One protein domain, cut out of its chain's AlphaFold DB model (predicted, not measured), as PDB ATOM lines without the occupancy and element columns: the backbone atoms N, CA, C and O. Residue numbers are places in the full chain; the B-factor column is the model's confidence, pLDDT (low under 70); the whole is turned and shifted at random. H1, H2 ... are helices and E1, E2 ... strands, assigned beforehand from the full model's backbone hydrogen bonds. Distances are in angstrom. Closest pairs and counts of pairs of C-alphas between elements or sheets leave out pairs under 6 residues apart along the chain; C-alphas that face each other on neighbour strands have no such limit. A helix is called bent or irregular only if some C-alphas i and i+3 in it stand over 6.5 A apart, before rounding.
ATOM      1  N   GLU A   8     126.879  99.614 160.526       93.94
ATOM      2  CA  GLU A   8     125.678 100.447 160.462       93.94
ATOM      3  C   GLU A   8     125.534 101.240 159.153       93.94
ATOM      4  O   GLU A   8     124.438 101.683 158.824       93.94
ATOM      5  N   VAL A   9     126.602 101.375 158.360       93.88
ATOM      6  CA  VAL A   9     126.566 102.001 157.025       93.88
ATOM      7  C   VAL A   9     125.690 101.245 156.024       93.88
ATOM      8  O   VAL A   9     125.293 101.809 155.003       93.88
ATOM      9  N   LEU A  10     125.417  99.967 156.289       94.94
ATOM     10  CA  LEU A  10     124.510  99.115 155.518       94.94
ATOM     11  C   LEU A  10     123.053  99.254 155.970       94.94
ATOM     12  O   LEU A  10     122.138  98.861 155.253       94.94
ATOM     13  N   LEU A  11     122.825  99.787 157.169       92.88
ATOM     14  CA  LEU A  11     121.496  99.876 157.748       92.88
ATOM     15  C   LEU A  11     120.820 101.190 157.337       92.88
ATOM     16  O   LEU A  11     121.484 102.220 157.173       92.88
ATOM     17  N   PRO A  12     119.482 101.202 157.207       84.81
ATOM     18  CA  PRO A  12     118.744 102.453 157.163       84.81
ATOM     19  C   PRO A  12     119.104 103.306 158.385       84.81
ATOM     20  O   PRO A  12     119.160 102.800 159.506       84.81
ATOM     21  N   GLY A  13     119.338 104.602 158.174       79.25
ATOM     22  CA  GLY A  13     119.660 105.506 159.276       79.25
ATOM     23  C   GLY A  13     118.570 105.467 160.362       79.25
ATOM     24  O   GLY A  13     117.386 105.411 160.024       79.25
ATOM     25  N   PRO A  14     118.926 105.556 161.655       65.00
ATOM     26  CA  PRO A  14     117.978 105.410 162.768       65.00
ATOM     27  C   PRO A  14     116.868 106.478 162.788       65.00
ATOM     28  O   PRO A  14     115.844 106.300 163.443       65.00
ATOM     29  N   HIS A  15     117.058 107.575 162.050       68.62
ATOM     30  CA  HIS A  15     116.091 108.659 161.857       68.62
ATOM     31  C   HIS A  15     115.765 108.888 160.374       68.62
ATOM     32  O   HIS A  15     115.463 110.008 159.975       68.62
ATOM     33  N   ALA A  16     115.903 107.864 159.528       73.31
ATOM     34  CA  ALA A  16     115.559 107.987 158.119       73.31
ATOM     35  C   ALA A  16     114.045 108.229 157.971       73.31
ATOM     36  O   ALA A  16     113.241 107.307 158.095       73.31
ATOM     37  N   GLU A  17     113.665 109.481 157.719       79.19
ATOM     38  CA  GLU A  17     112.288 109.877 157.442       79.19
ATOM     39  C   GLU A  17     111.952 109.765 155.947       79.19
ATOM     40  O   GLU A  17     112.815 109.630 155.072       79.19
ATOM     41  N   ASP A  18     110.656 109.844 155.637       88.25
ATOM     42  CA  ASP A  18     110.165 109.945 154.266       88.25
ATOM     43  C   ASP A  18     110.382 111.360 153.700       88.25
ATOM     44  O   ASP A  18     109.453 112.171 153.582       88.25
ATOM     45  N   ASP A  19     111.643 111.671 153.394       89.25
ATOM     46  CA  ASP A  19     112.079 112.995 152.957       89.25
ATOM     47  C   ASP A  19     111.331 113.494 151.715       89.25
ATOM     48  O   ASP A  19     111.002 112.741 150.790       89.25
ATOM     49  N   ALA A  20     111.135 114.812 151.656       91.69
ATOM     50  CA  ALA A  20     110.657 115.479 150.455       91.69
ATOM     51  C   ALA A  20     111.711 115.390 149.337       91.69
ATOM     52  O   ALA A  20     112.858 115.790 149.523       91.69
ATOM     53  N   VAL A  21     111.303 114.910 148.161       89.69
ATOM     54  CA  VAL A  21     112.151 114.823 146.958       89.69
ATOM     55  C   VAL A  21     111.870 115.948 145.963       89.69
ATOM     56  O   VAL A  21     112.760 116.342 145.220       89.69
ATOM     57  N   ALA A  22     110.644 116.479 145.946       91.12
ATOM     58  CA  ALA A  22     110.249 117.598 145.091       91.12
ATOM     59  C   ALA A  22     108.978 118.281 145.621       91.12
ATOM     60  O   ALA A  22     108.232 117.710 146.419       91.12
ATOM     61  N   ARG A  23     108.710 119.506 145.157       95.06
ATOM     62  CA  ARG A  23     107.465 120.241 145.426       95.06
ATOM     63  C   ARG A  23     106.887 120.795 144.131       95.06
ATOM     64  O   ARG A  23     107.633 121.309 143.303       95.06
ATOM     65  N   VAL A  24     105.568 120.702 143.981       95.62
ATOM     66  CA  VAL A  24     104.817 121.279 142.857       95.62
ATOM     67  C   VAL A  24     103.622 122.033 143.434       95.62
ATOM     68  O   VAL A  24     102.644 121.419 143.857       95.62
ATOM     69  N   GLY A  25     103.728 123.364 143.512       95.31
ATOM     70  CA  GLY A  25     102.798 124.177 144.302       95.31
ATOM     71  C   GLY A  25     102.818 123.748 145.773       95.31
ATOM     72  O   GLY A  25     103.890 123.619 146.366       95.31
ATOM     73  N   ASP A  26     101.641 123.457 146.326       95.00
ATOM     74  CA  ASP A  26     101.479 123.008 147.716       95.00
ATOM     75  C   ASP A  26     101.720 121.500 147.912       95.00
ATOM     76  O   ASP A  26     101.812 121.019 149.043       95.00
ATOM     77  N   LEU A  27     101.849 120.731 146.823       95.62
ATOM     78  CA  LEU A  27     102.040 119.286 146.905       95.62
ATOM     79  C   LEU A  27     103.510 118.935 147.163       95.62
ATOM     80  O   LEU A  27     104.405 119.316 146.404       95.62
ATOM     81  N   VAL A  28     103.749 118.134 148.205       96.06
ATOM     82  CA  VAL A  28     105.072 117.596 148.551       96.06
ATOM     83  C   VAL A  28     105.197 116.163 148.052       96.06
ATOM     84  O   VAL A  28     104.509 115.259 148.524       96.06
ATOM     85  N   LEU A  29     106.107 115.945 147.108       95.44
ATOM     86  CA  LEU A  29     106.491 114.616 146.651       95.44
ATOM     87  C   LEU A  29     107.575 114.076 147.582       95.44
ATOM     88  O   LEU A  29     108.533 114.786 147.886       95.44
ATOM     89  N   ARG A  30     107.429 112.827 148.031       95.25
ATOM     90  CA  ARG A  30     108.315 112.185 149.009       95.25
ATOM     91  C   ARG A  30     108.987 110.939 148.437       95.25
ATOM     92  O   ARG A  30     108.569 110.442 147.385       95.25
ATOM     93  N   ARG A  31     110.017 110.428 149.116       92.19
ATOM     94  CA  ARG A  31     110.738 109.208 148.706       92.19
ATOM     95  C   ARG A  31     109.794 108.008 148.571       92.19
ATOM     96  O   ARG A  31     109.888 107.270 147.591       92.19
ATOM     97  N   SER A  32     108.834 107.856 149.478       93.50
ATOM     98  CA  SER A  32     107.819 106.798 149.451       93.50
ATOM     99  C   SER A  32     106.907 106.886 148.224       93.50
ATOM    100  O   SER A  32     106.587 105.860 147.620       93.50
ATOM    101  N   HIS A  33     106.540 108.099 147.788       95.56
ATOM    102  CA  HIS A  33     105.779 108.307 146.555       95.56
ATOM    103  C   HIS A  33     106.591 107.859 145.333       95.56
ATOM    104  O   HIS A  33     106.051 107.202 144.441       95.56
ATOM    105  N   ALA A  34     107.895 108.158 145.307       92.75
ATOM    106  CA  ALA A  34     108.787 107.703 144.243       92.75
ATOM    107  C   ALA A  34     108.913 106.169 144.223       92.75
ATOM    108  O   ALA A  34     108.774 105.564 143.161       92.75
ATOM    109  N   TYR A  35     109.086 105.528 145.386       93.44
ATOM    110  CA  TYR A  35     109.113 104.065 145.484       93.44
ATOM    111  C   TYR A  35     107.782 103.431 145.057       93.44
ATOM    112  O   TYR A  35     107.775 102.495 144.264       93.44
ATOM    113  N   THR A  36     106.649 103.983 145.495       95.44
ATOM    114  CA  THR A  36     105.307 103.526 145.088       95.44
ATOM    115  C   THR A  36     105.138 103.598 143.569       95.44
ATOM    116  O   THR A  36     104.650 102.657 142.936       95.44
ATOM    117  N   ARG A  37     105.600 104.693 142.950       95.44
ATOM    118  CA  ARG A  37     105.585 104.847 141.493       95.44
ATOM    119  C   ARG A  37     106.491 103.826 140.805       95.44
ATOM    120  O   ARG A  37     106.071 103.252 139.800       95.44
ATOM    121  N   LEU A  38     107.689 103.586 141.342       95.19
ATOM    122  CA  LEU A  38     108.638 102.599 140.826       95.19
ATOM    123  C   LEU A  38     108.074 101.180 140.919       95.19
ATOM    124  O   LEU A  38     108.160 100.436 139.952       95.19
ATOM    125  N   LEU A  39     107.443 100.825 142.037       95.62
ATOM    126  CA  LEU A  39     106.813  99.523 142.239       95.62
ATOM    127  C   LEU A  39     105.684  99.282 141.235       95.62
ATOM    128  O   LEU A  39     105.585  98.199 140.667       95.62
ATOM    129  N   SER A  40     104.866 100.300 140.969       97.00
ATOM    130  CA  SER A  40     103.791 100.200 139.981       97.00
ATOM    131  C   SER A  40     104.309 100.138 138.537       97.00
ATOM    132  O   SER A  40     103.798  99.354 137.741       97.00
ATOM    133  N   ALA A  41     105.311 100.948 138.179       97.56
ATOM    134  CA  ALA A  41     105.817 101.041 136.805       97.56
ATOM    135  C   ALA A  41     106.823  99.935 136.443       97.56
ATOM    136  O   ALA A  41     106.835  99.431 135.322       97.56
ATOM    137  N   HIS A  42     107.683  99.579 137.395       97.44
ATOM    138  CA  HIS A  42     108.833  98.693 137.240       97.44
ATOM    139  C   HIS A  42     108.949  97.744 138.449       97.44
ATOM    140  O   HIS A  42     109.954  97.766 139.164       97.44
ATOM    141  N   PRO A  43     107.953  96.867 138.682       94.75
ATOM    142  CA  PRO A  43     107.867  96.055 139.898       94.75
ATOM    143  C   PRO A  43     109.109  95.199 140.155       94.75
ATOM    144  O   PRO A  43     109.551  95.093 141.292       94.75
ATOM    145  N   LYS A  44     109.725  94.637 139.106       93.38
ATOM    146  CA  LYS A  44     110.961  93.847 139.244       93.38
ATOM    147  C   LYS A  44     112.122  94.664 139.816       93.38
ATOM    148  O   LYS A  44     112.846  94.156 140.660       93.38
ATOM    149  N   LEU A  45     112.278  95.912 139.370       92.62
ATOM    150  CA  LEU A  45     113.341  96.810 139.829       92.62
ATOM    151  C   LEU A  45     113.085  97.299 141.262       92.62
ATOM    152  O   LEU A  45     114.009  97.404 142.059       92.62
ATOM    153  N   ALA A  46     111.826  97.581 141.605       93.31
ATOM    154  CA  ALA A  46     111.469  97.957 142.971       93.31
ATOM    155  C   ALA A  46     111.709  96.804 143.957       93.31
ATOM    156  O   ALA A  46     112.321  97.006 145.002       93.31
ATOM    157  N   LEU A  47     111.281  95.587 143.606       90.06
ATOM    158  CA  LEU A  47     111.486  94.406 144.443       90.06
ATOM    159  C   LEU A  47     112.970  94.041 144.570       90.06
ATOM    160  O   LEU A  47     113.401  93.699 145.666       90.06
ATOM    161  N   SER A  48     113.774  94.188 143.509       89.12
ATOM    162  CA  SER A  48     115.219  93.949 143.615       89.12
ATOM    163  C   SER A  48     115.911  94.946 144.547       89.12
ATOM    164  O   SER A  48     116.839  94.565 145.253       89.12
ATOM    165  N   ALA A  49     115.450  96.200 144.611       90.12
ATOM    166  CA  ALA A  49     115.947  97.162 145.596       90.12
ATOM    167  C   ALA A  49     115.615  96.736 147.039       90.12
ATOM    168  O   ALA A  49     116.453  96.878 147.923       90.12
ATOM    169  N   VAL A  50     114.430  96.159 147.277       90.12
ATOM    170  CA  VAL A  50     114.073  95.591 148.590       90.12
ATOM    171  C   VAL A  50     114.946  94.386 148.930       90.12
ATOM    172  O   VAL A  50     115.424  94.285 150.056       90.12
ATOM    173  N   ASP A  51     115.192  93.489 147.975       89.25
ATOM    174  CA  ASP A  51     116.066  92.335 148.197       89.25
ATOM    175  C   ASP A  51     117.503  92.760 148.548       89.25
ATOM    176  O   ASP A  51     118.130  92.122 149.395       89.25
ATOM    177  N   LEU A  52     118.004  93.857 147.964       90.25
ATOM    178  CA  LEU A  52     119.296  94.448 148.328       90.25
ATOM    179  C   LEU A  52     119.296  95.043 149.744       90.25
ATOM    180  O   LEU A  52     120.268  94.859 150.465       90.25
ATOM    181  N   LEU A  53     118.206  95.679 150.184       91.69
ATOM    182  CA  LEU A  53     118.096  96.153 151.571       91.69
ATOM    183  C   LEU A  53     118.106  94.993 152.570       91.69
ATOM    184  O   LEU A  53     118.769  95.069 153.600       91.69
ATOM    185  N   VAL A  54     117.389  93.907 152.264       91.94
ATOM    186  CA  VAL A  54     117.441  92.692 153.087       91.94
ATOM    187  C   VAL A  54     118.873  92.175 153.129       91.94
ATOM    188  O   VAL A  54     119.397  91.951 154.213       91.94
ATOM    189  N   PHE A  55     119.518  92.037 151.970       94.12
ATOM    190  CA  PHE A  55     120.911  91.613 151.873       94.12
ATOM    191  C   PHE A  55     121.846  92.453 152.758       94.12
ATOM    192  O   PHE A  55     122.589  91.880 153.554       94.12
ATOM    193  N   ASP A  56     121.757  93.780 152.688       95.62
ATOM    194  CA  ASP A  56     122.578  94.703 153.476       95.62
ATOM    195  C   ASP A  56     122.380  94.519 154.988       95.62
ATOM    196  O   ASP A  56     123.358  94.450 155.736       95.62
ATOM    197  N   VAL A  57     121.137  94.337 155.445       94.81
ATOM    198  CA  VAL A  57     120.836  94.050 156.859       94.81
ATOM    199  C   VAL A  57     121.479  92.737 157.313       94.81
ATOM    200  O   VAL A  57     122.055  92.669 158.400       94.81
ATOM    201  N   LEU A  58     121.429  91.692 156.482       94.75
ATOM    202  CA  LEU A  58     122.057  90.405 156.801       94.75
ATOM    203  C   LEU A  58     123.579  90.507 156.856       94.75
ATOM    204  O   LEU A  58     124.215  89.887 157.707       94.75
ATOM    205  N   VAL A  59     124.170  91.263 155.932       97.25
ATOM    206  CA  VAL A  59     125.609  91.535 155.924       97.25
ATOM    207  C   VAL A  59     126.001  92.288 157.196       97.25
ATOM    208  O   VAL A  59     126.963  91.889 157.845       97.25
ATOM    209  N   ALA A  60     125.241  93.305 157.610       97.06
ATOM    210  CA  ALA A  60     125.498  94.032 158.853       97.06
ATOM    211  C   ALA A  60     125.454  93.107 160.083       97.06
ATOM    212  O   ALA A  60     126.404  93.099 160.866       97.06
ATOM    213  N   LYS A  61     124.416  92.259 160.200       95.75
ATOM    214  CA  LYS A  61     124.272  91.271 161.292       95.75
ATOM    215  C   LYS A  61     125.493  90.349 161.383       95.75
ATOM    216  O   LYS A  61     126.068  90.196 162.459       95.75
ATOM    217  N   HIS A  62     125.943  89.775 160.265       96.50
ATOM    218  CA  HIS A  62     127.128  88.910 160.270       96.50
ATOM    219  C   HIS A  62     128.433  89.676 160.495       96.50
ATOM    220  O   HIS A  62     129.344  89.159 161.142       96.50
ATOM    221  N   ALA A  63     128.545  90.906 159.990       97.94
ATOM    222  CA  ALA A  63     129.713  91.734 160.240       97.94
ATOM    223  C   ALA A  63     129.863  92.055 161.735       97.94
ATOM    224  O   ALA A  63     130.972  92.010 162.269       97.94
ATOM    225  N   GLU A  64     128.759  92.321 162.431       97.25
ATOM    226  CA  GLU A  64     128.742  92.457 163.887       97.25
ATOM    227  C   GLU A  64     129.102  91.144 164.583       97.25
ATOM    228  O   GLU A  64     130.047  91.121 165.372       97.25
ATOM    229  N   GLN A  65     128.414  90.050 164.235       95.94
ATOM    230  CA  GLN A  65     128.613  88.720 164.822       95.94
ATOM    231  C   GLN A  65     130.069  88.242 164.738       95.94
ATOM    232  O   GLN A  65     130.571  87.613 165.667       95.94
ATOM    233  N   HIS A  66     130.751  88.536 163.631       96.25
ATOM    234  CA  HIS A  66     132.116  88.081 163.375       96.25
ATOM    235  C   HIS A  66     133.188  89.152 163.597       96.25
ATOM    236  O   HIS A  66     134.356  88.913 163.289       96.25
ATOM    237  N   GLY A  67     132.823  90.330 164.112       96.62
ATOM    238  CA  GLY A  67     133.778  91.415 164.347       96.62
ATOM    239  C   GLY A  67     134.436  91.949 163.069       96.62
ATOM    240  O   GLY A  67     135.538  92.486 163.123       96.62
ATOM    241  N   ILE A  68     133.781  91.820 161.914       97.94
ATOM    242  CA  ILE A  68     134.287  92.326 160.633       97.94
ATOM    243  C   ILE A  68     134.209  93.852 160.652       97.94
ATOM    244  O   ILE A  68     133.182  94.445 160.995       97.94
ATOM    245  N   ARG A  69     135.309  94.511 160.288       96.44
ATOM    246  CA  ARG A  69     135.421  95.974 160.222       96.44
ATOM    247  C   ARG A  69     136.106  96.376 158.931       96.44
ATOM    248  O   ARG A  69     137.063  95.712 158.536       96.44
ATOM    249  N   VAL A  70     135.657  97.452 158.300       95.94
ATOM    250  CA  VAL A  70     136.371  98.054 157.167       95.94
ATOM    251  C   VAL A  70     137.389  99.069 157.681       95.94
ATOM    252  O   VAL A  70     137.175  99.701 158.711       95.94
ATOM    253  N   ASP A  71     138.521  99.178 156.991       94.12
ATOM    254  CA  ASP A  71     139.525 100.205 157.274       94.12
ATOM    255  C   ASP A  71     139.186 101.467 156.472       94.12
ATOM    256  O   ASP A  71     139.045 101.406 155.247       94.12
ATOM    257  N   ASP A  72     139.075 102.609 157.148       93.56
ATOM    258  CA  ASP A  72     138.812 103.904 156.521       93.56
ATOM    259  C   ASP A  72     139.850 104.226 155.435       93.56
ATOM    260  O   ASP A  72     139.484 104.688 154.357       93.56
ATOM    261  N   ALA A  73     141.134 103.924 155.660       95.00
ATOM    262  CA  ALA A  73     142.180 104.183 154.671       95.00
ATOM    263  C   ALA A  73     141.965 103.370 153.384       95.00
ATOM    264  O   ALA A  73     142.226 103.848 152.275       95.00
ATOM    265  N   ARG A  74     141.436 102.147 153.517       95.12
ATOM    266  CA  ARG A  74     141.070 101.295 152.382       95.12
ATOM    267  C   ARG A  74     139.857 101.853 151.641       95.12
ATOM    268  O   ARG A  74     139.863 101.853 150.411       95.12
ATOM    269  N   VAL A  75     138.852 102.343 152.371       97.06
ATOM    270  CA  VAL A  75     137.676 103.006 151.786       97.06
ATOM    271  C   VAL A  75     138.098 104.234 150.983       97.06
ATOM    272  O   VAL A  75     137.696 104.351 149.825       97.06
ATOM    273  N   GLU A  76     138.936 105.107 151.550       97.06
ATOM    274  CA  GLU A  76     139.433 106.299 150.852       97.06
ATOM    275  C   GLU A  76     140.215 105.923 149.596       97.06
ATOM    276  O   GLU A  76     139.896 106.400 148.512       97.06
ATOM    277  N   SER A  77     141.177 105.002 149.711       97.12
ATOM    278  CA  SER A  77     142.010 104.590 148.580       97.12
ATOM    279  C   SER A  77     141.187 104.049 147.404       97.12
ATOM    280  O   SER A  77     141.450 104.396 146.251       97.12
ATOM    281  N   LEU A  78     140.173 103.220 147.676       97.19
ATOM    282  CA  LEU A  78     139.302 102.674 146.632       97.19
ATOM    283  C   LEU A  78     138.363 103.736 146.046       97.19
ATOM    284  O   LEU A  78     138.161 103.766 144.833       97.19
ATOM    285  N   ALA A  79     137.812 104.620 146.883       97.81
ATOM    286  CA  ALA A  79     136.949 105.706 146.430       97.81
ATOM    287  C   ALA A  79     137.714 106.715 145.555       97.81
ATOM    288  O   ALA A  79     137.209 107.127 144.513       97.81
ATOM    289  N   GLU A  80     138.943 107.073 145.932       97.94
ATOM    290  CA  GLU A  80     139.816 107.956 145.151       97.94
ATOM    291  C   GLU A  80     140.216 107.329 143.813       97.94
ATOM    292  O   GLU A  80     140.220 108.017 142.789       97.94
ATOM    293  N   ALA A  81     140.504 106.023 143.790       98.00
ATOM    294  CA  ALA A  81     140.803 105.306 142.553       98.00
ATOM    295  C   ALA A  81     139.597 105.286 141.594       98.00
ATOM    296  O   ALA A  81     139.757 105.564 140.403       98.00
ATOM    297  N   GLU A  82     138.388 105.011 142.103       97.44
ATOM    298  CA  GLU A  82     137.151 105.031 141.307       97.44
ATOM    299  C   GLU A  82     136.830 106.443 140.797       97.44
ATOM    300  O   GLU A  82     136.510 106.625 139.619       97.44
ATOM    301  N   GLU A  83     136.976 107.460 141.648       97.69
ATOM    302  CA  GLU A  83     136.815 108.854 141.245       97.69
ATOM    303  C   GLU A  83     137.821 109.244 140.153       97.69
ATOM    304  O   GLU A  83     137.435 109.844 139.147       97.69
ATOM    305  N   GLY A  84     139.101 108.904 140.328       97.88
ATOM    306  CA  GLY A  84     140.157 109.200 139.363       97.88
ATOM    307  C   GLY A  84     139.903 108.550 138.002       97.88
ATOM    308  O   GLY A  84     140.041 109.213 136.970       97.88
ATOM    309  N   ALA A  85     139.467 107.287 137.993       96.94
ATOM    310  CA  ALA A  85     139.099 106.573 136.774       96.94
ATOM    311  C   ALA A  85     137.912 107.238 136.058       96.94
ATOM    312  O   ALA A  85     137.985 107.497 134.857       96.94
ATOM    313  N   LEU A  86     136.855 107.591 136.797       95.25
ATOM    314  CA  LEU A  86     135.684 108.251 136.223       95.25
ATOM    315  C   LEU A  86     136.017 109.645 135.683       95.25
ATOM    316  O   LEU A  86     135.555 110.017 134.609       95.25
ATOM    317  N   ARG A  87     136.847 110.420 136.391       95.88
ATOM    318  CA  ARG A  87     137.321 111.728 135.910       95.88
ATOM    319  C   ARG A  87     138.076 111.613 134.599       95.88
ATOM    320  O   ARG A  87     137.851 112.425 133.706       95.88
ATOM    321  N   LYS A  88     138.960 110.619 134.493       95.50
ATOM    322  CA  LYS A  88     139.709 110.350 133.268       95.50
ATOM    323  C   LYS A  88     138.763 110.005 132.117       95.50
ATOM    324  O   LYS A  88     138.865 110.627 131.068       95.50
ATOM    325  N   GLN A  89     137.803 109.108 132.347       93.50
ATOM    326  CA  GLN A  89     136.797 108.751 131.346       93.50
ATOM    327  C   GLN A  89     135.989 109.975 130.884       93.50
ATOM    328  O   GLN A  89     135.850 110.210 129.688       93.50
ATOM    329  N   VAL A  90     135.498 110.795 131.818       93.50
ATOM    330  CA  VAL A  90     134.738 112.016 131.498       93.50
ATOM    331  C   VAL A  90     135.573 112.989 130.665       93.50
ATOM    332  O   VAL A  90     135.066 113.537 129.689       93.50
ATOM    333  N   ALA A  91     136.849 113.183 131.010       93.06
ATOM    334  CA  ALA A  91     137.746 114.058 130.257       93.06
ATOM    335  C   ALA A  91     138.024 113.544 128.831       93.06
ATOM    336  O   ALA A  91     138.153 114.344 127.908       93.06
ATOM    337  N   GLU A  92     138.103 112.223 128.644       93.31
ATOM    338  CA  GLU A  92     138.345 111.591 127.342       93.31
ATOM    339  C   GLU A  92     137.093 111.578 126.446       93.31
ATOM    340  O   GLU A  92     137.200 111.805 125.241       93.31
ATOM    341  N   GLU A  93     135.907 111.334 127.012       90.69
ATOM    342  CA  GLU A  93     134.666 111.121 126.250       90.69
ATOM    343  C   GLU A  93     133.823 112.390 126.060       90.69
ATOM    344  O   GLU A  93     133.123 112.520 125.054       90.69
ATOM    345  N   LEU A  94     133.848 113.317 127.023       85.44
ATOM    346  CA  LEU A  94     132.906 114.445 127.085       85.44
ATOM    347  C   LEU A  94     133.565 115.818 126.894       85.44
ATOM    348  O   LEU A  94     132.861 116.830 126.912       85.44
ATOM    349  N   GLY A  95     134.884 115.855 126.666       78.88
ATOM    350  CA  GLY A  95     135.641 117.049 126.282       78.88
ATOM    351  C   GLY A  95     135.467 118.219 127.254       78.88
ATOM    352  O   GLY A  95     136.055 118.232 128.331       78.88
ATOM    353  N   ASP A  96     134.653 119.206 126.865       86.50
ATOM    354  CA  ASP A  96     134.471 120.481 127.575       86.50
ATOM    355  C   ASP A  96     133.601 120.390 128.845       86.50
ATOM    356  O   ASP A  96     133.506 121.357 129.606       86.50
ATOM    357  N   MET A  97     132.934 119.258 129.094       91.31
ATOM    358  CA  MET A  97     132.087 119.115 130.278       91.31
ATOM    359  C   MET A  97     132.933 119.003 131.551       91.31
ATOM    360  O   MET A  97     133.711 118.066 131.729       91.31
ATOM    361  N   SER A  98     132.719 119.920 132.499       93.81
ATOM    362  CA  SER A  98     133.347 119.800 133.817       93.81
ATOM    363  C   SER A  98     132.826 118.570 134.569       93.81
ATOM    364  O   SER A  98     131.649 118.213 134.481       93.81
ATOM    365  N   PHE A  99     133.676 117.954 135.392       95.50
ATOM    366  CA  PHE A  99     133.267 116.807 136.205       95.50
ATOM    367  C   PHE A  99     132.090 117.134 137.140       95.50
ATOM    368  O   PHE A  99     131.177 116.327 137.302       95.50
ATOM    369  N   SER A 100     132.066 118.336 137.724       95.69
ATOM    370  CA  SER A 100     130.960 118.762 138.583       95.69
ATOM    371  C   SER A 100     129.637 118.863 137.811       95.69
ATOM    372  O   SER A 100     128.591 118.494 138.345       95.69
ATOM    373  N   GLU A 101     129.673 119.327 136.558       94.94
ATOM    374  CA  GLU A 101     128.498 119.364 135.682       94.94
ATOM    375  C   GLU A 101     128.038 117.956 135.300       94.94
ATOM    376  O   GLU A 101     126.846 117.663 135.384       94.94
ATOM    377  N   TYR A 102     128.972 117.069 134.952       94.94
ATOM    378  CA  TYR A 102     128.684 115.661 134.684       94.94
ATOM    379  C   TYR A 102     127.966 114.995 135.865       94.94
ATOM    380  O   TYR A 102     126.897 114.399 135.701       94.94
ATOM    381  N   VAL A 103     128.508 115.163 137.076       96.56
ATOM    382  CA  VAL A 103     127.926 114.609 138.301       96.56
ATOM    383  C   VAL A 103     126.523 115.164 138.549       96.56
ATOM    384  O   VAL A 103     125.606 114.407 138.867       96.56
ATOM    385  N   TRP A 104     126.326 116.470 138.365       94.94
ATOM    386  CA  TRP A 104     125.009 117.077 138.522       94.94
ATOM    387  C   TRP A 104     124.000 116.540 137.500       94.94
ATOM    388  O   TRP A 104     122.893 116.171 137.889       94.94
ATOM    389  N   ARG A 105     124.377 116.432 136.218       93.56
ATOM    390  CA  ARG A 105     123.479 115.969 135.147       93.56
ATOM    391  C   ARG A 105     123.060 114.510 135.310       93.56
ATOM    392  O   ARG A 105     121.892 114.200 135.099       93.56
ATOM    393  N   LEU A 106     123.991 113.621 135.663       92.81
ATOM    394  CA  LEU A 106     123.692 112.189 135.770       92.81
ATOM    395  C   LEU A 106     123.127 111.779 137.127       92.81
ATOM    396  O   LEU A 106     122.265 110.907 137.191       92.81
ATOM    397  N   PHE A 107     123.618 112.379 138.210       91.12
ATOM    398  CA  PHE A 107     123.302 111.935 139.569       91.12
ATOM    399  C   PHE A 107     122.425 112.928 140.341       91.12
ATOM    400  O   PHE A 107     122.006 112.619 141.455       91.12
ATOM    401  N   GLY A 108     122.151 114.116 139.793       91.81
ATOM    402  CA  GLY A 108     121.299 115.121 140.435       91.81
ATOM    403  C   GLY A 108     121.882 115.692 141.731       91.81
ATOM    404  O   GLY A 108     121.138 116.174 142.582       91.81
ATOM    405  N   MET A 109     123.203 115.620 141.920       93.69
ATOM    406  CA  MET A 109     123.869 115.994 143.169       93.69
ATOM    407  C   MET A 109     125.126 116.830 142.934       93.69
ATOM    408  O   MET A 109     125.709 116.835 141.856       93.69
ATOM    409  N   ARG A 110     125.545 117.567 143.967       96.50
ATOM    410  CA  ARG A 110     126.801 118.332 143.949       96.50
ATOM    411  C   ARG A 110     127.987 117.383 144.104       96.50
ATOM    412  O   ARG A 110     127.887 116.395 144.825       96.50
ATOM    413  N   GLU A 111     129.128 117.739 143.519       96.44
ATOM    414  CA  GLU A 111     130.329 116.892 143.523       96.44
ATOM    415  C   GLU A 111     130.744 116.417 144.927       96.44
ATOM    416  O   GLU A 111     130.994 115.234 145.117       96.44
ATOM    417  N   HIS A 112     130.753 117.289 145.943       96.38
ATOM    418  CA  HIS A 112     131.101 116.872 147.312       96.38
ATOM    419  C   HIS A 112     130.119 115.840 147.891       96.38
ATOM    420  O   HIS A 112     130.536 114.922 148.594       96.38
ATOM    421  N   ALA A 113     128.822 115.966 147.592       95.44
ATOM    422  CA  ALA A 113     127.801 115.024 148.043       95.44
ATOM    423  C   ALA A 113     127.928 113.688 147.299       95.44
ATOM    424  O   ALA A 113     127.756 112.624 147.891       95.44
ATOM    425  N   TRP A 114     128.302 113.743 146.019       96.62
ATOM    426  CA  TRP A 114     128.634 112.560 145.239       96.62
ATOM    427  C   TRP A 114     129.866 111.840 145.784       96.62
ATOM    428  O   TRP A 114     129.791 110.633 145.992       96.62
ATOM    429  N   ARG A 115     130.949 112.560 146.111       97.06
ATOM    430  CA  ARG A 115     132.151 111.980 146.736       97.06
ATOM    431  C   ARG A 115     131.833 111.328 148.083       97.06
ATOM    432  O   ARG A 115     132.254 110.205 148.334       97.06
ATOM    433  N   ALA A 116     131.035 111.985 148.930       95.19
ATOM    434  CA  ALA A 116     130.569 111.392 150.184       95.19
ATOM    435  C   ALA A 116     129.744 110.113 149.944       95.19
ATOM    436  O   ALA A 116     129.951 109.101 150.609       95.19
ATOM    437  N   SER A 117     128.858 110.131 148.941       94.56
ATOM    438  CA  SER A 117     128.068 108.957 148.553       94.56
ATOM    439  C   SER A 117     128.937 107.835 147.974       94.56
ATOM    440  O   SER A 117     128.644 106.663 148.187       94.56
ATOM    441  N   LEU A 118     130.004 108.173 147.246       96.69
ATOM    442  CA  LEU A 118     130.972 107.218 146.715       96.69
ATOM    443  C   LEU A 118     131.739 106.525 147.845       96.69
ATOM    444  O   LEU A 118     131.831 105.298 147.842       96.69
ATOM    445  N   ARG A 119     132.222 107.278 148.839       97.12
ATOM    446  CA  ARG A 119     132.868 106.717 150.038       97.12
ATOM    447  C   ARG A 119     131.930 105.767 150.783       97.12
ATOM    448  O   ARG A 119     132.300 104.624 151.036       97.12
ATOM    449  N   LEU A 120     130.683 106.186 151.018       95.06
ATOM    450  CA  LEU A 120     129.662 105.345 151.654       95.06
ATOM    451  C   LEU A 120     129.415 104.041 150.876       95.06
ATOM    452  O   LEU A 120     129.513 102.960 151.449       95.06
ATOM    453  N   ARG A 121     129.167 104.119 149.561       95.12
ATOM    454  CA  ARG A 121     128.972 102.921 148.719       95.12
ATOM    455  C   ARG A 121     130.210 102.032 148.657       95.12
ATOM    456  O   ARG A 121     130.099 100.833 148.427       95.12
ATOM    457  N   THR A 122     131.399 102.600 148.815       97.50
ATOM    458  CA  THR A 122     132.651 101.836 148.868       97.50
ATOM    459  C   THR A 122     132.750 101.050 150.170       97.50
ATOM    460  O   THR A 122     133.008  99.851 150.119       97.50
ATOM    461  N   ALA A 123     132.440 101.670 151.312       97.50
ATOM    462  CA  ALA A 123     132.349 100.969 152.592       97.50
ATOM    463  C   ALA A 123     131.289  99.853 152.564       97.50
ATOM    464  O   ALA A 123     131.576  98.726 152.962       97.50
ATOM    465  N   GLN A 124     130.098 100.130 152.019       96.56
ATOM    466  CA  GLN A 124     129.036  99.128 151.851       96.56
ATOM    467  C   GLN A 124     129.512  97.934 151.006       96.56
ATOM    468  O   GLN A 124     129.414  96.793 151.452       96.56
ATOM    469  N   ARG A 125     130.113  98.183 149.830       96.75
ATOM    470  CA  ARG A 125     130.667  97.126 148.960       96.75
ATOM    471  C   ARG A 125     131.755  96.302 149.649       96.75
ATOM    472  O   ARG A 125     131.784  95.084 149.482       96.75
ATOM    473  N   LEU A 126     132.632  96.939 150.429       97.88
ATOM    474  CA  LEU A 126     133.655  96.231 151.200       97.88
ATOM    475  C   LEU A 126     133.029  95.316 152.249       97.88
ATOM    476  O   LEU A 126     133.411  94.155 152.316       97.88
ATOM    477  N   TYR A 127     132.044  95.784 153.017       98.25
ATOM    478  CA  TYR A 127     131.352  94.925 153.979       98.25
ATOM    479  C   TYR A 127     130.665  93.731 153.311       98.25
ATOM    480  O   TYR A 127     130.827  92.600 153.771       98.25
ATOM    481  N   GLN A 128     129.946  93.968 152.211       97.50
ATOM    482  CA  GLN A 128     129.297  92.910 151.432       97.50
ATOM    483  C   GLN A 128     130.321  91.863 150.972       97.50
ATOM    484  O   GLN A 128     130.122  90.667 151.176       97.50
ATOM    485  N   GLY A 129     131.451  92.306 150.411       97.69
ATOM    486  CA  GLY A 129     132.547  91.428 150.005       97.69
ATOM    487  C   GLY A 129     133.177  90.672 151.169       97.69
ATOM    488  O   GLY A 129     133.306  89.450 151.112       97.69
ATOM    489  N   TYR A 130     133.535  91.377 152.239       98.25
ATOM    490  CA  TYR A 130     134.187  90.797 153.407       98.25
ATOM    491  C   TYR A 130     133.336  89.724 154.063       98.25
ATOM    492  O   TYR A 130     133.846  88.635 154.303       98.25
ATOM    493  N   VAL A 131     132.046  89.975 154.292       97.88
ATOM    494  CA  VAL A 131     131.148  88.980 154.888       97.88
ATOM    495  C   VAL A 131     131.023  87.753 153.991       97.88
ATOM    496  O   VAL A 131     131.221  86.636 154.464       97.88
ATOM    497  N   LEU A 132     130.755  87.936 152.694       95.62
ATOM    498  CA  LEU A 132     130.570  86.810 151.773       95.62
ATOM    499  C   LEU A 132     131.822  85.939 151.679       95.62
ATOM    500  O   LEU A 132     131.729  84.713 151.743       95.62
ATOM    501  N   ARG A 133     132.997  86.560 151.545       95.19
ATOM    502  CA  ARG A 133     134.268  85.836 151.463       95.19
ATOM    503  C   ARG A 133     134.649  85.198 152.789       95.19
ATOM    504  O   ARG A 133     135.066  84.046 152.790       95.19
ATOM    505  N   TYR A 134     134.458  85.900 153.901       96.56
ATOM    506  CA  TYR A 134     134.775  85.380 155.227       96.56
ATOM    507  C   TYR A 134     133.918  84.162 155.581       96.56
ATOM    508  O   TYR A 134     134.457  83.142 155.995       96.56
ATOM    509  N   LEU A 135     132.604  84.218 155.350       93.44
ATOM    510  CA  LEU A 135     131.726  83.067 155.572       93.44
ATOM    511  C   LEU A 135     132.071  81.911 154.628       93.44
ATOM    512  O   LEU A 135     132.208  80.775 155.072       93.44
ATOM    513  N   ALA A 136     132.316  82.193 153.344       90.50
ATOM    514  CA  ALA A 136     132.704  81.161 152.388       90.50
ATOM    515  C   ALA A 136     134.049  80.488 152.713       90.50
ATOM    516  O   ALA A 136     134.216  79.319 152.382       90.50
ATOM    517  N   LEU A 137     134.990  81.209 153.330       92.50
ATOM    518  CA  LEU A 137     136.302  80.711 153.763       92.50
ATOM    519  C   LEU A 137     136.207  79.776 154.975       92.50
ATOM    520  O   LEU A 137     137.076  78.926 155.171       92.50
ATOM    521  N   ARG A 138     135.160  79.939 155.785       92.56
ATOM    522  CA  ARG A 138     134.877  79.124 156.972       92.56
ATOM    523  C   ARG A 138     134.103  77.849 156.654       92.56
ATOM    524  O   ARG A 138     133.975  76.998 157.523       92.56
ATOM    525  N   GLU A 139     133.593  77.724 155.435       90.69
ATOM    526  CA  GLU A 139     132.924  76.521 154.953       90.69
ATOM    527  C   GLU A 139     133.915  75.588 154.266       90.69
ATOM    528  O   GLU A 139     134.776  76.036 153.501       90.69
ATOM    529  N   ALA A 242     143.063  88.014 160.523       97.19
ATOM    530  CA  ALA A 242     144.093  87.101 160.032       97.19
ATOM    531  C   ALA A 242     143.941  86.782 158.533       97.19
ATOM    532  O   ALA A 242     144.915  86.398 157.888       97.19
ATOM    533  N   VAL A 243     142.734  86.936 157.979       97.12
ATOM    534  CA  VAL A 243     142.409  86.610 156.578       97.12
ATOM    535  C   VAL A 243     142.018  87.822 155.740       97.12
ATOM    536  O   VAL A 243     141.815  87.687 154.537       97.12
ATOM    537  N   ARG A 244     141.966  89.019 156.331       97.38
ATOM    538  CA  ARG A 244     141.612  90.273 155.654       97.38
ATOM    539  C   ARG A 244     142.403  90.479 154.362       97.38
ATOM    540  O   ARG A 244     141.800  90.709 153.324       97.38
ATOM    541  N   GLY A 245     143.728  90.326 154.410       97.06
ATOM    542  CA  GLY A 245     144.588  90.508 153.235       97.06
ATOM    543  C   GLY A 245     144.345  89.479 152.121       97.06
ATOM    544  O   GLY A 245     144.417  89.824 150.946       97.06
ATOM    545  N   GLU A 246     144.011  88.234 152.478       96.31
ATOM    546  CA  GLU A 246     143.626  87.199 151.506       96.31
ATOM    547  C   GLU A 246     142.291  87.552 150.842       96.31
ATOM    548  O   GLU A 246     142.166  87.497 149.621       96.31
ATOM    549  N   ILE A 247     141.311  87.969 151.647       97.19
ATOM    550  CA  ILE A 247     139.991  88.387 151.173       97.19
ATOM    551  C   ILE A 247     140.096  89.640 150.291       97.19
ATOM    552  O   ILE A 247     139.428  89.717 149.265       97.19
ATOM    553  N   ASP A 248     140.943  90.608 150.649       97.12
ATOM    554  CA  ASP A 248     141.191  91.806 149.841       97.12
ATOM    555  C   ASP A 248     141.767  91.458 148.464       97.12
ATOM    556  O   ASP A 248     141.323  92.012 147.456       97.12
ATOM    557  N   ALA A 249     142.744  90.548 148.415       96.88
ATOM    558  CA  ALA A 249     143.321  90.077 147.160       96.88
ATOM    559  C   ALA A 249     142.280  89.339 146.309       96.88
ATOM    560  O   ALA A 249     142.188  89.570 145.103       96.88
ATOM    561  N   ASP A 250     141.454  88.503 146.942       95.19
ATOM    562  CA  ASP A 250     140.386  87.786 146.258       95.19
ATOM    563  C   ASP A 250     139.314  88.725 145.693       95.19
ATOM    564  O   ASP A 250     138.912  88.560 144.550       95.19
ATOM    565  N   LEU A 251     138.878  89.738 146.445       96.00
ATOM    566  CA  LEU A 251     137.878  90.703 145.975       96.00
ATOM    567  C   LEU A 251     138.399  91.602 144.848       96.00
ATOM    568  O   LEU A 251     137.602  92.065 144.031       96.00
ATOM    569  N   ALA A 252     139.710  91.853 144.799       94.44
ATOM    570  CA  ALA A 252     140.336  92.593 143.708       94.44
ATOM    571  C   ALA A 252     140.344  91.794 142.393       94.44
ATOM    572  O   ALA A 252     140.137  92.377 141.331       94.44
ATOM    573  N   ASP A 253     140.554  90.477 142.465       95.50
ATOM    574  CA  ASP A 253     140.516  89.574 141.304       95.50
ATOM    575  C   ASP A 253     139.076  89.184 140.923       95.50
ATOM    576  O   ASP A 253     138.705  89.131 139.750       95.50
ATOM    577  N   ARG A 254     138.233  88.938 141.932       92.69
ATOM    578  CA  ARG A 254     136.879  88.386 141.811       92.69
ATOM    579  C   ARG A 254     135.885  89.191 142.653       92.69
ATOM    580  O   ARG A 254     135.515  88.770 143.758       92.69
ATOM    581  N   PRO A 255     135.404  90.330 142.122       92.81
ATOM    582  CA  PRO A 255     134.360  91.116 142.763       92.81
ATOM    583  C   PRO A 255     133.102  90.285 143.026       92.81
ATOM    584  O   PRO A 255     132.790  89.351 142.284       92.81
ATOM    585  N   VAL A 256     132.351  90.654 144.064       91.44
ATOM    586  CA  VAL A 256     131.062  90.019 144.368       91.44
ATOM    587  C   VAL A 256     130.106  90.176 143.190       91.44
ATOM    588  O   VAL A 256     129.881  91.279 142.686       91.44
ATOM    589  N   THR A 257     129.499  89.068 142.782       90.25
ATOM    590  CA  THR A 257     128.518  89.022 141.702       90.25
ATOM    591  C   THR A 257     127.078  89.041 142.232       90.25
ATOM    592  O   THR A 257     126.810  88.555 143.333       90.25
ATOM    593  N   PRO A 258     126.096  89.499 141.428       87.75
ATOM    594  CA  PRO A 258     124.676  89.424 141.794       87.75
ATOM    595  C   PRO A 258     124.165  88.002 142.077       87.75
ATOM    596  O   PRO A 258     123.174  87.812 142.785       87.75
ATOM    597  N   LEU A 259     124.816  86.984 141.505       84.69
ATOM    598  CA  LEU A 259     124.484  85.587 141.773       84.69
ATOM    599  C   LEU A 259     124.856  85.201 143.207       84.69
ATOM    600  O   LEU A 259     124.074  84.536 143.881       84.69
ATOM    601  N   GLU A 260     126.021  85.642 143.680       88.88
ATOM    602  CA  GLU A 260     126.494  85.370 145.038       88.88
ATOM    603  C   GLU A 260     125.634  86.072 146.087       88.88
ATOM    604  O   GLU A 260     125.230  85.433 147.058       88.88
ATOM    605  N   THR A 261     125.266  87.338 145.862       89.44
ATOM    606  CA  THR A 261     124.362  88.062 146.774       89.44
ATOM    607  C   THR A 261     122.993  87.384 146.847       89.44
ATOM    608  O   THR A 261     122.441  87.197 147.931       89.44
ATOM    609  N   THR A 262     122.466  86.931 145.704       86.12
ATOM    610  CA  THR A 262     121.187  86.211 145.632       86.12
ATOM    611  C   THR A 262     121.261  84.861 146.347       86.12
ATOM    612  O   THR A 262     120.357  84.515 147.110       86.12
ATOM    613  N   ALA A 263     122.327  84.090 146.115       85.12
ATOM    614  CA  ALA A 263     122.529  82.787 146.743       85.12
ATOM    615  C   ALA A 263     122.623  82.908 148.270       85.12
ATOM    616  O   ALA A 263     121.976  82.141 148.986       85.12
ATOM    617  N   TYR A 264     123.363  83.908 148.752       88.94
ATOM    618  CA  TYR A 264     123.487  84.214 150.171       88.94
ATOM    619  C   TYR A 264     122.130  84.570 150.802       88.94
ATOM    620  O   TYR A 264     121.709  83.909 151.754       88.94
ATOM    621  N   THR A 265     121.380  85.519 150.227       88.00
ATOM    622  CA  THR A 265     120.064  85.919 150.759       88.00
ATOM    623  C   THR A 265     119.072  84.751 150.776       88.00
ATOM    624  O   THR A 265     118.290  84.598 151.716       88.00
ATOM    625  N   MET A 266     119.102  83.889 149.756       84.00
ATOM    626  CA  MET A 266     118.237  82.707 149.676       84.00
ATOM    627  C   MET A 266     118.577  81.636 150.712       84.00
ATOM    628  O   MET A 266     117.661  80.971 151.197       84.00
ATOM    629  N   ARG A 267     119.863  81.430 151.026       81.56
ATOM    630  CA  ARG A 267     120.281  80.485 152.070       81.56
ATOM    631  C   ARG A 267     119.756  80.953 153.426       81.56
ATOM    632  O   ARG A 267     119.044  80.202 154.086       81.56
ATOM    633  N   TRP A 268     119.985  82.218 153.754       77.12
ATOM    634  CA  TRP A 268     119.627  82.768 155.055       77.12
ATOM    635  C   TRP A 268     118.114  82.805 155.313       77.12
ATOM    636  O   TRP A 268     117.646  82.438 156.384       77.12
ATOM    637  N   ARG A 269     117.307  83.145 154.292       74.50
ATOM    638  CA  ARG A 269     115.836  83.070 154.399       74.50
ATOM    639  C   ARG A 269     115.342  81.675 154.796       74.50
ATOM    640  O   ARG A 269     114.308  81.578 155.446       74.50
ATOM    641  N   ARG A 270     116.031  80.606 154.384       72.06
ATOM    642  CA  ARG A 270     115.642  79.231 154.732       72.06
ATOM    643  C   ARG A 270     116.030  78.865 156.154       72.06
ATOM    644  O   ARG A 270     115.262  78.154 156.787       72.06
ATOM    645  N   GLU A 271     117.186  79.324 156.618       74.25
ATOM    646  CA  GLU A 271     117.663  79.085 157.984       74.25
ATOM    647  C   GLU A 271     116.683  79.699 158.990       74.25
ATOM    648  O   GLU A 271     116.108  78.973 159.794       74.25
ATOM    649  N   GLU A 272     116.327  80.976 158.832       68.00
ATOM    650  CA  GLU A 272     115.390  81.640 159.755       68.00
ATOM    651  C   GLU A 272     113.947  81.101 159.647       68.00
ATOM    652  O   GLU A 272     113.236  80.977 160.646       68.00
ATOM    653  N   GLN A 273     113.494  80.695 158.452       58.41
ATOM    654  CA  GLN A 273     112.197  80.011 158.299       58.41
ATOM    655  C   GLN A 273     112.200  78.589 158.887       58.41
ATOM    656  O   GLN A 273     111.152  78.104 159.320       58.41
ATOM    657  N   GLY A 274     113.349  77.911 158.888       55.78
ATOM    658  CA  GLY A 274     113.549  76.614 159.532       55.78
ATOM    659  C   GLY A 274     113.491  76.733 161.051       55.78
ATOM    660  O   GLY A 274     112.703  76.031 161.682       55.78
ATOM    661  N   GLU A 275     114.220  77.698 161.614       53.00
ATOM    662  CA  GLU A 275     114.224  78.005 163.051       53.00
ATOM    663  C   GLU A 275     112.827  78.395 163.562       53.00
ATOM    664  O   GLU A 275     112.391  77.927 164.613       53.00
ATOM    665  N   THR A 276     112.061  79.168 162.784       49.44
ATOM    666  CA  THR A 276     110.684  79.557 163.152       49.44
ATOM    667  C   THR A 276     109.728  78.351 163.216       49.44
ATOM    668  O   THR A 276     108.820  78.305 164.051       49.44
ATOM    669  N   ASN A 277     109.933  77.348 162.355       43.00
ATOM    670  CA  ASN A 277     109.122  76.127 162.331       43.00
ATOM    671  C   ASN A 277     109.519  75.116 163.419       43.00
ATOM    672  O   ASN A 277     108.666  74.341 163.855       43.00
ATOM    673  N   GLU A 278     110.779  75.110 163.858       42.69
ATOM    674  CA  GLU A 278     111.247  74.276 164.973       42.69
ATOM    675  C   GLU A 278     110.884  74.873 166.337       42.69
ATOM    676  O   GLU A 278     110.474  74.130 167.221       42.69
ATOM    677  N   ALA A 279     110.914  76.200 166.490       43.47
ATOM    678  CA  ALA A 279     110.493  76.885 167.718       43.47
ATOM    679  C   ALA A 279     108.968  76.856 167.973       43.47
ATOM    680  O   ALA A 279     108.511  77.254 169.044       43.47
ATOM    681  N   SER A 280     108.178  76.402 166.992       43.94
ATOM    682  CA  SER A 280     106.713  76.290 167.067       43.94
ATOM    683  C   SER A 280     106.211  74.853 167.311       43.94
ATOM    684  O   SER A 280     105.004  74.611 167.219       43.94
TER     685      SER A 280
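Overview. This is residues 8 to 139 and 242 to 280 of the 281 residues of a protein of Planctomycetes bacterium (UniProt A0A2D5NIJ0). A loose, crossed assembly of helices is built on one long helix, H5: H3 and H6 cross it on one side, H2 crosses it on the other, and the short H4 packs at its first end. H7 crosses H2, and residues 270 to 280 stick out from there, while H1 packs at the first end of H2 and leads back to a small two-stranded hairpin, E1 and E2, far from H5. The printed part has 171 residues, with two named strands and then seven named helices, in the order E1 E2 H1 H2 H3 H4 H5 H6 H7; the sheet E1 - E2 is antiparallel and the class is mostly helix. The whole is loose, with a radius of gyration of the C-alphas of 19.2 A, and spans 58 by 44 by 27 A.

Along the chain. Residues 8 to 19 hold no named element. E1 is residues 20 to 24, with C-alpha 20 at (110.657, 115.479, 150.455), and E2 is residues 27 to 30. H1 is residues 31 to 41. H2, residues 43 to 65, is 33.2 A long, and H3, residues 72 to 93, is 31.4 A long. H4 is residues 99 to 107. H5, residues 111 to 138, is 40.3 A long and begins with C-alpha 111 at (130.329, 116.892, 143.523). H6 is residues 242 to 253 and is irregular, with C-alphas 242 and 245 7.6 A apart. H7, residues 258 to 278, is 30.8 A long and ends with C-alpha 278 at (111.247, 74.276, 164.973).

Arrangement. H5 is the hub and touches four helices. It touches H3 at a steep tilt of 57 degrees, opposite ways, with the closest C-alphas, those of Ala 79 and Arg 119, 5.5 A apart. It touches H6 through its residues 129 to 134 alone, closest at Arg 133 and Ile 247, C-alphas 6.3 A apart. H4 touches H5, the C-alphas of Ser 100 and Glu 111 being closest at 5.3 A. H2 touches H5 with residues 56 to 63 alone, at a steep tilt of 65 degrees; the closest C-alphas, those of Val 59 and Gln 128, are 6.0 A apart. H7 touches H2 only just about perpendicular, at 70.5 degrees, closest at Phe 55 and Thr 265, C-alphas 5.9 A apart. H1 touches H2, with the C-alphas of Leu 39 and Ala 46 closest at 5.0 A. In the hairpin E1 and E2, N 21 and O 29 are 2.8 A apart, within hydrogen-bond range. Every O i to N i+4 pair is within that range in H1, H2, H3, H4 and H5, against 7 of 8 in H6 and 16 of 17 in H7.

Size, cuts and confidence. The C-alphas of Asp 96 and Ser 280 are the two farthest apart, at 65.4 A. Residues 140 to 241 are not printed, and C-alphas 139 and 242 are 16.2 A apart across this cut. Of the links that are printed whole, H2 to H3 is short and the others are tight. Residues 14 to 15 and 272 to 280 have pLDDT under 70.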